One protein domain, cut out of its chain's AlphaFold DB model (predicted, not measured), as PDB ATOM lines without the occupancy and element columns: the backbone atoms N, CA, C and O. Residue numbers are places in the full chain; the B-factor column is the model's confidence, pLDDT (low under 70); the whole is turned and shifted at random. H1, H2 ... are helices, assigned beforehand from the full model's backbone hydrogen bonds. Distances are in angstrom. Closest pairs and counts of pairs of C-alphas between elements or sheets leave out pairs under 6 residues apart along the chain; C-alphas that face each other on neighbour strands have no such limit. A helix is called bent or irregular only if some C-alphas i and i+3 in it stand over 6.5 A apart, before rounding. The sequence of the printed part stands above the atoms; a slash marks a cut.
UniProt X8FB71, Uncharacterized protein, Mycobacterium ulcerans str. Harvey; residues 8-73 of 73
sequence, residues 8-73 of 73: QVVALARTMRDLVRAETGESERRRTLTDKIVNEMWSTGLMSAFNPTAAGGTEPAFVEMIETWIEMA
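What this domain is: This is residues 8 to 73 of the 73 residues of an uncharacterized protein of Mycobacterium ulcerans str. Harvey (UniProt X8FB71). One long, sharply kinked helix, H1, makes the core: the short helices H2 and then H3 pack along one side of it, H2 on residues 16 to 23 around the kink and H3 on residues 9 to 13 before it, while H4 packs on another side, on residues 9 to 17, and stays apart from H2 and H3. Beyond the kink near residue 20, H1 turns off to one end of the domain, and the loop around Ala 54, in the unnamed stretch 50 to 61, lies at the other end. The 66 printed residues hold four named helices in the order H1, H2, H3, H4 and no named strand, and the class is all helix. The whole is compact, with a radius of gyration of the C-alphas of 11.9 A, and its outline is elongated, with spans of 35 by 21 by 19 A.

How they stand to each other: The hub is H1, residues 8 to 30, which touches three other helices. It has a kink of 77 degrees near residue 20 and is irregular, with C-alphas 22 and 25 standing 7.6 A apart; its line is a rough one. With residues 16 to 23 alone it touches H2, residues 35 to 43, at a shallow tilt of 15 degrees, opposite ways, and the two form a helical hairpin; their closest C-alphas, those of Val 20 and Ile 37, are 6.5 A apart. With residues 9 to 13 alone H1 touches H3, residues 46 to 49, closest at the C-alphas of Leu 12 and Leu 46, 6.1 A apart. H2 and H3 only just touch, with 3 pairs of C-alphas within 8 A, and only at the corner by their link; the closest C-alphas are those of Met 41 and Met 47, 5.0 A apart. With residues 9 to 17 alone H1 touches H4, residues 62 to 71, at a steep tilt of 48 degrees, the same way; their closest C-alphas, those of Val 10 and Thr 68, are 5.0 A apart. H4 is apart from both H2 and H3. In H2 and H4 every O i to N i+4 pair is within hydrogen-bond range, in H1 15 of 19 are, and H3 is too short for such a pair.

Where its parts are: H1 begins at C-alpha 8, at (155.842, 85.746, 172.224), and measures 29.3 A from first to last C-alpha, ending at C-alpha 30, at (142.953, 105.733, 155.047). H2 measures 11.9 A, H3 5.1 A and H4 14.4 A. H4 ends at C-alpha 71, at (157.561, 94.625, 163.070).

The domain as a whole: The two C-alphas farthest apart, those of Gly 25 and Ala 54, are 36.1 A apart. The printed part has no cut and ends at residue 73, the chain's last. The links H1 to H2 and H2 to H3 are tight, and the link H3 to H4, with 12 residues, is long. The mean pLDDT of the printed part is 95.8, and no printed residue is under 70.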
ATOM      1  N   GLN A   8     157.047  86.221 172.891       89.02
ATOM      2  CA  GLN A   8     155.842  85.746 172.224       89.02
ATOM      3  C   GLN A   8     155.141  86.891 171.497       89.02
ATOM      4  O   GLN A   8     154.735  86.703 170.356       89.02
ATOM      5  N   VAL A   9     155.075  88.089 172.092       93.81
ATOM      6  CA  VAL A   9     154.425  89.252 171.460       93.81
ATOM      7  C   VAL A   9     155.151  89.660 170.176       93.81
ATOM      8  O   VAL A   9     154.525  89.817 169.129       93.81
ATOM      9  N   VAL A  10     156.485  89.722 170.216       95.44
ATOM     10  CA  VAL A  10     157.311  90.035 169.037       95.44
ATOM     11  C   VAL A  10     157.206  88.934 167.978       95.44
ATOM     12  O   VAL A  10     157.146  89.223 166.784       95.44
ATOM     13  N   ALA A  11     157.146  87.661 168.383       95.25
ATOM     14  CA  ALA A  11     156.919  86.560 167.451       95.25
ATOM     15  C   ALA A  11     155.551  86.664 166.758       95.25
ATOM     16  O   ALA A  11     155.488  86.460 165.548       95.25
ATOM     17  N   LEU A  12     154.487  87.039 167.480       95.54
ATOM     18  CA  LEU A  12     153.172  87.298 166.885       95.54
ATOM     19  C   LEU A  12     153.253  88.441 165.864       95.54
ATOM     20  O   LEU A  12     152.870  88.246 164.714       95.54
ATOM     21  N   ALA A  13     153.851  89.581 166.222       96.65
ATOM     22  CA  ALA A  13     154.040  90.704 165.299       96.65
ATOM     23  C   ALA A  13     154.820  90.305 164.029       96.65
ATOM     24  O   ALA A  13     154.436  90.657 162.916       96.65
ATOM     25  N   ARG A  14     155.856  89.466 164.157       96.97
ATOM     26  CA  ARG A  14     156.616  88.944 163.007       96.97
ATOM     27  C   ARG A  14     155.774  88.133 162.031       96.97
ATOM     28  O   ARG A  14     156.036  88.198 160.831       96.97
ATOM     29  N   THR A  15     154.787  87.379 162.517       96.45
ATOM     30  CA  THR A  15     153.871  86.633 161.633       96.45
ATOM     31  C   THR A  15     152.967  87.560 160.819       96.45
ATOM     32  O   THR A  15     152.542  87.189 159.729       96.45
ATOM     33  N   MET A  16     152.745  88.793 161.286       97.24
ATOM     34  CA  MET A  16     151.925  89.795 160.602       97.24
ATOM     35  C   MET A  16     152.671  90.596 159.530       97.24
ATOM     36  O   MET A  16     152.030  91.291 158.743       97.24
ATOM     37  N   ARG A  17     154.006  90.506 159.456       97.06
ATOM     38  CA  ARG A  17     154.844  91.389 158.625       97.06
ATOM     39  C   ARG A  17     154.429  91.428 157.153       97.06
ATOM     40  O   ARG A  17     154.378  92.498 156.549       97.06
ATOM     41  N   ASP A  18     154.127  90.274 156.565       97.75
ATOM     42  CA  ASP A  18     153.748  90.202 155.150       97.75
ATOM     43  C   ASP A  18     152.360  90.810 154.902       97.75
ATOM     44  O   ASP A  18     152.163  91.495 153.898       97.75
ATOM     45  N   LEU A  19     151.426  90.641 155.844       98.41
ATOM     46  CA  LEU A  19     150.115  91.290 155.793       98.41
ATOM     47  C   LEU A  19     150.246  92.810 155.926       98.41
ATOM     48  O   LEU A  19     149.664  93.540 155.128       98.41
ATOM     49  N   VAL A  20     151.030  93.288 156.894       98.17
ATOM     50  CA  VAL A  20     151.277  94.723 157.100       98.17
ATOM     51  C   VAL A  20     151.860  95.351 155.835       98.17
ATOM     52  O   VAL A  20     151.328  96.349 155.360       98.17
ATOM     53  N   ARG A  21     152.876  94.722 155.227       97.75
ATOM     54  CA  ARG A  21     153.483  95.176 153.962       97.75
ATOM     55  C   ARG A  21     152.497  95.210 152.800       97.75
ATOM     56  O   ARG A  21     152.536  96.131 151.989       97.75
ATOM     57  N   ALA A  22     151.633  94.203 152.691       98.49
ATOM     58  CA  ALA A  22     150.626  94.149 151.635       98.49
ATOM     59  C   ALA A  22     149.567  95.255 151.788       98.49
ATOM     60  O   ALA A  22     149.055  95.767 150.794       98.49
ATOM     61  N   GLU A  23     149.256  95.640 153.024       98.40
ATOM     62  CA  GLU A  23     148.194  96.591 153.350       98.40
ATOM     63  C   GLU A  23     148.705  98.031 153.572       98.40
ATOM     64  O   GLU A  23     147.888  98.943 153.701       98.40
ATOM     65  N   THR A  24     150.024  98.281 153.540       97.86
ATOM     66  CA  THR A  24     150.633  99.606 153.781       97.86
ATOM     67  C   THR A  24     149.995 100.708 152.934       97.86
ATOM     68  O   THR A  24     149.554 101.722 153.467       97.86
ATOM     69  N   GLY A  25     149.876 100.518 151.614       98.25
ATOM     70  CA  GLY A  25     149.332 101.553 150.721       98.25
ATOM     71  C   GLY A  25     147.861 101.900 150.995       98.25
ATOM     72  O   GLY A  25     147.435 103.045 150.818       98.25
ATOM     73  N   GLU A  26     147.080 100.924 151.456       98.59
ATOM     74  CA  GLU A  26     145.694 101.128 151.877       98.59
ATOM     75  C   GLU A  26     145.624 101.852 153.221       98.59
ATOM     76  O   GLU A  26     144.841 102.793 153.376       98.59
ATOM     77  N   SER A  27     146.468 101.444 154.169       98.27
ATOM     78  CA  SER A  27     146.573 102.071 155.481       98.27
ATOM     79  C   SER A  27     146.982 103.535 155.392       98.27
ATOM     80  O   SER A  27     146.324 104.381 155.997       98.27
ATOM     81  N   GLU A  28     147.982 103.858 154.573       97.85
ATOM     82  CA  GLU A  28     148.421 105.236 154.334       97.85
ATOM     83  C   GLU A  28     147.297 106.096 153.754       97.85
ATOM     84  O   GLU A  28     147.027 107.201 154.230       97.85
ATOM     85  N   ARG A  29     146.557 105.571 152.771       98.40
ATOM     86  CA  ARG A  29     145.444 106.309 152.164       98.40
ATOM     87  C   ARG A  29     144.302 106.565 153.145       98.40
ATOM     88  O   ARG A  29     143.700 107.636 153.110       98.40
ATOM     89  N   ARG A  30     143.987 105.594 154.006       97.55
ATOM     90  CA  ARG A  30     142.953 105.733 155.047       97.55
ATOM     91  C   ARG A  30     143.450 106.505 156.272       97.55
ATOM     92  O   ARG A  30     142.628 106.964 157.062       97.55
ATOM     93  N   ARG A  31     144.773 106.646 156.428       97.48
ATOM     94  CA  ARG A  31     145.464 107.159 157.622       97.48
ATOM     95  C   ARG A  31     145.109 106.380 158.897       97.48
ATOM     96  O   ARG A  31     144.945 106.969 159.962       97.48
ATOM     97  N   THR A  32     144.942 105.063 158.768       97.06
ATOM     98  CA  THR A  32     144.628 104.128 159.864       97.06
ATOM     99  C   THR A  32     144.953 102.687 159.450       97.06
ATOM    100  O   THR A  32     145.135 102.404 158.265       97.06
ATOM    101  N   LEU A  33     145.002 101.750 160.400       97.19
ATOM    102  CA  LEU A  33     145.125 100.318 160.097       97.19
ATOM    103  C   LEU A  33     143.932  99.834 159.259       97.19
ATOM    104  O   LEU A  33     142.797 100.256 159.492       97.19
ATOM    105  N   THR A  34     144.182  98.963 158.277       98.43
ATOM    106  CA  THR A  34     143.094  98.321 157.533       98.43
ATOM    107  C   THR A  34     142.378  97.293 158.400       98.43
ATOM    108  O   THR A  34     142.955  96.720 159.325       98.43
ATOM    109  N   ASP A  35     141.120  97.008 158.061       98.45
ATOM    110  CA  ASP A  35     140.323  96.005 158.775       98.45
ATOM    111  C   ASP A  35     141.006  94.632 158.760       98.45
ATOM    112  O   ASP A  35     140.907  93.890 159.729       98.45
ATOM    113  N   LYS A  36     141.751  94.298 157.695       98.57
ATOM    114  CA  LYS A  36     142.506  93.042 157.626       98.57
ATOM    115  C   LYS A  36     143.602  92.977 158.683       98.57
ATOM    116  O   LYS A  36     143.695  91.961 159.364       98.57
ATOM    117  N   ILE A  37     144.388  94.047 158.845       98.46
ATOM    118  CA  ILE A  37     145.410  94.111 159.897       98.46
ATOM    119  C   ILE A  37     144.735  93.968 161.262       98.46
ATOM    120  O   ILE A  37     145.120  93.103 162.039       98.46
ATOM    121  N   VAL A  38     143.695  94.760 161.539       98.23
ATOM    122  CA  VAL A  38     143.010  94.737 162.842       98.23
ATOM    123  C   VAL A  38     142.417  93.356 163.140       98.23
ATOM    124  O   VAL A  38     142.595  92.836 164.240       98.23
ATOM    125  N   ASN A  39     141.753  92.732 162.167       98.55
ATOM    126  CA  ASN A  39     141.176  91.398 162.327       98.55
ATOM    127  C   ASN A  39     142.250  90.338 162.591       98.55
ATOM    128  O   ASN A  39     142.054  89.485 163.453       98.55
ATOM    129  N   GLU A  40     143.392  90.409 161.909       98.20
ATOM    130  CA  GLU A  40     144.501  89.484 162.143       98.20
ATOM    131  C   GLU A  40     145.138  89.697 163.526       98.20
ATOM    132  O   GLU A  40     145.453  88.727 164.215       98.20
ATOM    133  N   MET A  41     145.247  90.946 164.000       97.64
ATOM    134  CA  MET A  41     145.718  91.235 165.361       97.64
ATOM    135  C   MET A  41     144.804  90.604 166.420       97.64
ATOM    136  O   MET A  41     145.289  90.109 167.436       97.64
ATOM    137  N   TRP A  42     143.486  90.604 166.201       97.15
ATOM    138  CA  TRP A  42     142.542  89.912 167.083       97.15
ATOM    139  C   TRP A  42     142.634  88.389 166.952       97.15
ATOM    140  O   TRP A  42     142.673  87.699 167.966       97.15
ATOM    141  N   SER A  43     142.711  87.872 165.723       97.46
ATOM    142  CA  SER A  43     142.788  86.436 165.416       97.46
ATOM    143  C   SER A  43     144.015  85.763 166.044       97.46
ATOM    144  O   SER A  43     143.919  84.685 166.625       97.46
ATOM    145  N   THR A  44     145.167  86.430 165.975       95.86
ATOM    146  CA  THR A  44     146.445  85.936 166.514       95.86
ATOM    147  C   THR A  44     146.616  86.207 168.010       95.86
ATOM    148  O   THR A  44     147.542  85.687 168.631       95.86
ATOM    149  N   GLY A  45     145.748  87.032 168.601       94.90
ATOM    150  CA  GLY A  45     145.861  87.483 169.986       94.90
ATOM    151  C   GLY A  45     146.865  88.620 170.207       94.90
ATOM    152  O   GLY A  45     147.024  89.055 171.351       94.90
ATOM    153  N   LEU A  46     147.503  89.153 169.152       95.74
ATOM    154  CA  LEU A  46     148.415  90.297 169.263       95.74
ATOM    155  C   LEU A  46     147.724  91.521 169.879       95.74
ATOM    156  O   LEU A  46     148.311  92.197 170.720       95.74
ATOM    157  N   MET A  47     146.466  91.785 169.511       95.22
ATOM    158  CA  MET A  47     145.715  92.923 170.048       95.22
ATOM    159  C   MET A  47     145.522  92.804 171.566       95.22
ATOM    160  O   MET A  47     145.728  93.764 172.304       95.22
ATOM    161  N   SER A  48     145.168  91.609 172.045       94.83
ATOM    162  CA  SER A  48     144.958  91.341 173.470       94.83
ATOM    163  C   SER A  48     146.252  91.208 174.270       94.83
ATOM    164  O   SER A  48     146.219  91.402 175.481       94.83
ATOM    165  N   ALA A  49     147.390  90.914 173.634       94.06
ATOM    166  CA  ALA A  49     148.673  90.777 174.326       94.06
ATOM    167  C   ALA A  49     149.070  92.052 175.094       94.06
ATOM    168  O   ALA A  49     149.686  91.975 176.155       94.06
ATOM    169  N   PHE A  50     148.649  93.225 174.609       92.72
ATOM    170  CA  PHE A  50     148.892  94.518 175.257       92.72
ATOM    171  C   PHE A  50     147.897  94.876 176.370       92.72
ATOM    172  O   PHE A  50     148.035  95.929 176.993       92.72
ATOM    173  N   ASN A  51     146.904  94.031 176.649       93.77
ATOM    174  CA  ASN A  51     146.011  94.238 177.783       93.77
ATOM    175  C   ASN A  51     146.766  94.065 179.117       93.77
ATOM    176  O   ASN A  51     147.788  93.371 179.172       93.77
ATOM    177  N   PRO A  52     146.256  94.638 180.221       93.97
ATOM    178  CA  PRO A  52     146.763  94.297 181.543       93.97
ATOM    179  C   PRO A  52     146.565  92.804 181.824       93.97
ATOM    180  O   PRO A  52     145.621  92.182 181.318       93.97
ATOM    181  N   THR A  53     147.396  92.241 182.701       94.13
ATOM    182  CA  THR A  53     147.335  90.815 183.068       94.13
ATOM    183  C   THR A  53     145.940  90.432 183.588       94.13
ATOM    184  O   THR A  53     145.410  89.371 183.264       94.13
ATOM    185  N   ALA A  54     145.277  91.338 184.319       95.70
ATOM    186  CA  ALA A  54     143.912  91.149 184.826       95.70
ATOM    187  C   ALA A  54     142.838  90.985 183.728       95.70
ATOM    188  O   ALA A  54     141.762  90.460 184.004       95.70
ATOM    189  N   ALA A  55     143.121  91.419 182.496       95.83
ATOM    190  CA  ALA A  55     142.258  91.268 181.324       95.83
ATOM    191  C   ALA A  55     142.797  90.220 180.325       95.83
ATOM    192  O   ALA A  55     142.386  90.203 179.166       95.83
ATOM    193  N   GLY A  56     143.719  89.355 180.766       91.22
ATOM    194  CA  GLY A  56     144.276  88.264 179.963       91.22
ATOM    195  C   GLY A  56     145.395  88.667 178.999       91.22
ATOM    196  O   GLY A  56     145.736  87.872 178.127       91.22
ATOM    197  N   GLY A  57     145.954  89.874 179.125       93.57
ATOM    198  CA  GLY A  57     147.152  90.263 178.376       93.57
ATOM    199  C   GLY A  57     148.448  89.823 179.055       93.57
ATOM    200  O   GLY A  57     148.429  89.113 180.062       93.57
ATOM    201  N   THR A  58     149.585  90.224 178.485       92.15
ATOM    202  CA  THR A  58     150.910  89.742 178.906       92.15
ATOM    203  C   THR A  58     151.805  90.820 179.507       92.15
ATOM    204  O   THR A  58     152.900  90.479 179.943       92.15
ATOM    205  N   GLU A  59     151.375  92.089 179.501       90.99
ATOM    206  CA  GLU A  59     152.158  93.245 179.979       90.99
ATOM    207  C   GLU A  59     153.618  93.217 179.468       90.99
ATOM    208  O   GLU A  59     154.556  93.109 180.264       90.99
ATOM    209  N   PRO A  60     153.824  93.260 178.132       91.96
ATOM    210  CA  PRO A  60     155.149  93.120 177.532       91.96
ATOM    211  C   PRO A  60     156.123  94.182 178.043       91.96
ATOM    212  O   PRO A  60     155.748  95.326 178.320       91.96
ATOM    213  N   ALA A  61     157.404  93.820 178.124       92.60
ATOM    214  CA  ALA A  61     158.435  94.779 178.489       92.60
ATOM    215  C   ALA A  61     158.527  95.899 177.439       92.60
ATOM    216  O   ALA A  61     158.261  95.690 176.258       92.60
ATOM    217  N   PHE A  62     158.989  97.087 177.836       93.64
ATOM    218  CA  PHE A  62     159.101  98.232 176.923       93.64
ATOM    219  C   PHE A  62     159.913  97.929 175.648       93.64
ATOM    220  O   PHE A  62     159.566  98.393 174.565       93.64
ATOM    221  N   VAL A  63     160.961  97.105 175.761       94.78
ATOM    222  CA  VAL A  63     161.749  96.639 174.607       94.78
ATOM    223  C   VAL A  63     160.884  95.841 173.631       94.78
ATOM    224  O   VAL A  63     160.917  96.115 172.437       94.78
ATOM    225  N   GLU A  64     160.055  94.919 174.120       93.63
ATOM    226  CA  GLU A  64     159.139  94.150 173.273       93.63
ATOM    227  C   GLU A  64     158.074  95.037 172.632       93.63
ATOM    228  O   GLU A  64     157.690  94.796 171.491       93.63
ATOM    229  N   MET A  65     157.603  96.076 173.334       94.47
ATOM    230  CA  MET A  65     156.677  97.052 172.751       94.47
ATOM    231  C   MET A  65     157.315  97.756 171.545       94.47
ATOM    232  O   MET A  65     156.674  97.884 170.503       94.47
ATOM    233  N   ILE A  66     158.584  98.171 171.663       95.71
ATOM    234  CA  ILE A  66     159.339  98.794 170.564       95.71
ATOM    235  C   ILE A  66     159.563  97.800 169.426       95.71
ATOM    236  O   ILE A  66     159.309  98.131 168.272       95.71
ATOM    237  N   GLU A  67     160.022  96.586 169.729       95.59
ATOM    238  CA  GLU A  67     160.260  95.559 168.712       95.59
ATOM    239  C   GLU A  67     158.968  95.194 167.975       95.59
ATOM    240  O   GLU A  67     158.968  95.097 166.753       95.59
ATOM    241  N   THR A  68     157.846  95.085 168.688       95.56
ATOM    242  CA  THR A  68     156.527  94.862 168.083       95.56
ATOM    243  C   THR A  68     156.137  96.012 167.163       95.56
ATOM    244  O   THR A  68     155.657  95.770 166.061       95.56
ATOM    245  N   TRP A  69     156.370  97.261 167.576       95.08
ATOM    246  CA  TRP A  69     156.103  98.416 166.722       95.08
ATOM    247  C   TRP A  69     156.947  98.393 165.442       95.08
ATOM    248  O   TRP A  69     156.403  98.629 164.374       95.08
ATOM    249  N   ILE A  70     158.233  98.033 165.527       95.56
ATOM    250  CA  ILE A  70     159.120  97.900 164.357       95.56
ATOM    251  C   ILE A  70     158.625  96.815 163.394       95.56
ATOM    252  O   ILE A  70     158.725  96.978 162.185       95.56
ATOM    253  N   GLU A  71     158.099  95.703 163.909       94.40
ATOM    254  CA  GLU A  71     157.561  94.625 163.070       94.40
ATOM    255  C   GLU A  71     156.230  94.990 162.391       94.40
ATOM    256  O   GLU A  71     155.870  94.387 161.378       94.40
ATOM    257  N   MET A  72     155.519  95.977 162.942       95.41
ATOM    258  CA  MET A  72     154.219  96.466 162.474       95.41
ATOM    259  C   MET A  72     154.297  97.803 161.713       95.41
ATOM    260  O   MET A  72     153.249  98.322 161.321       95.41
ATOM    261  N   ALA A  73     155.498  98.362 161.530       90.03
ATOM    262  CA  ALA A  73     155.773  99.612 160.813       90.03
ATOM    263  C   ALA A  73     156.303  99.343 159.397       90.03
ATOM    264  O   ALA A  73     155.880 100.075 158.475       90.03
TER     265      ALA A  73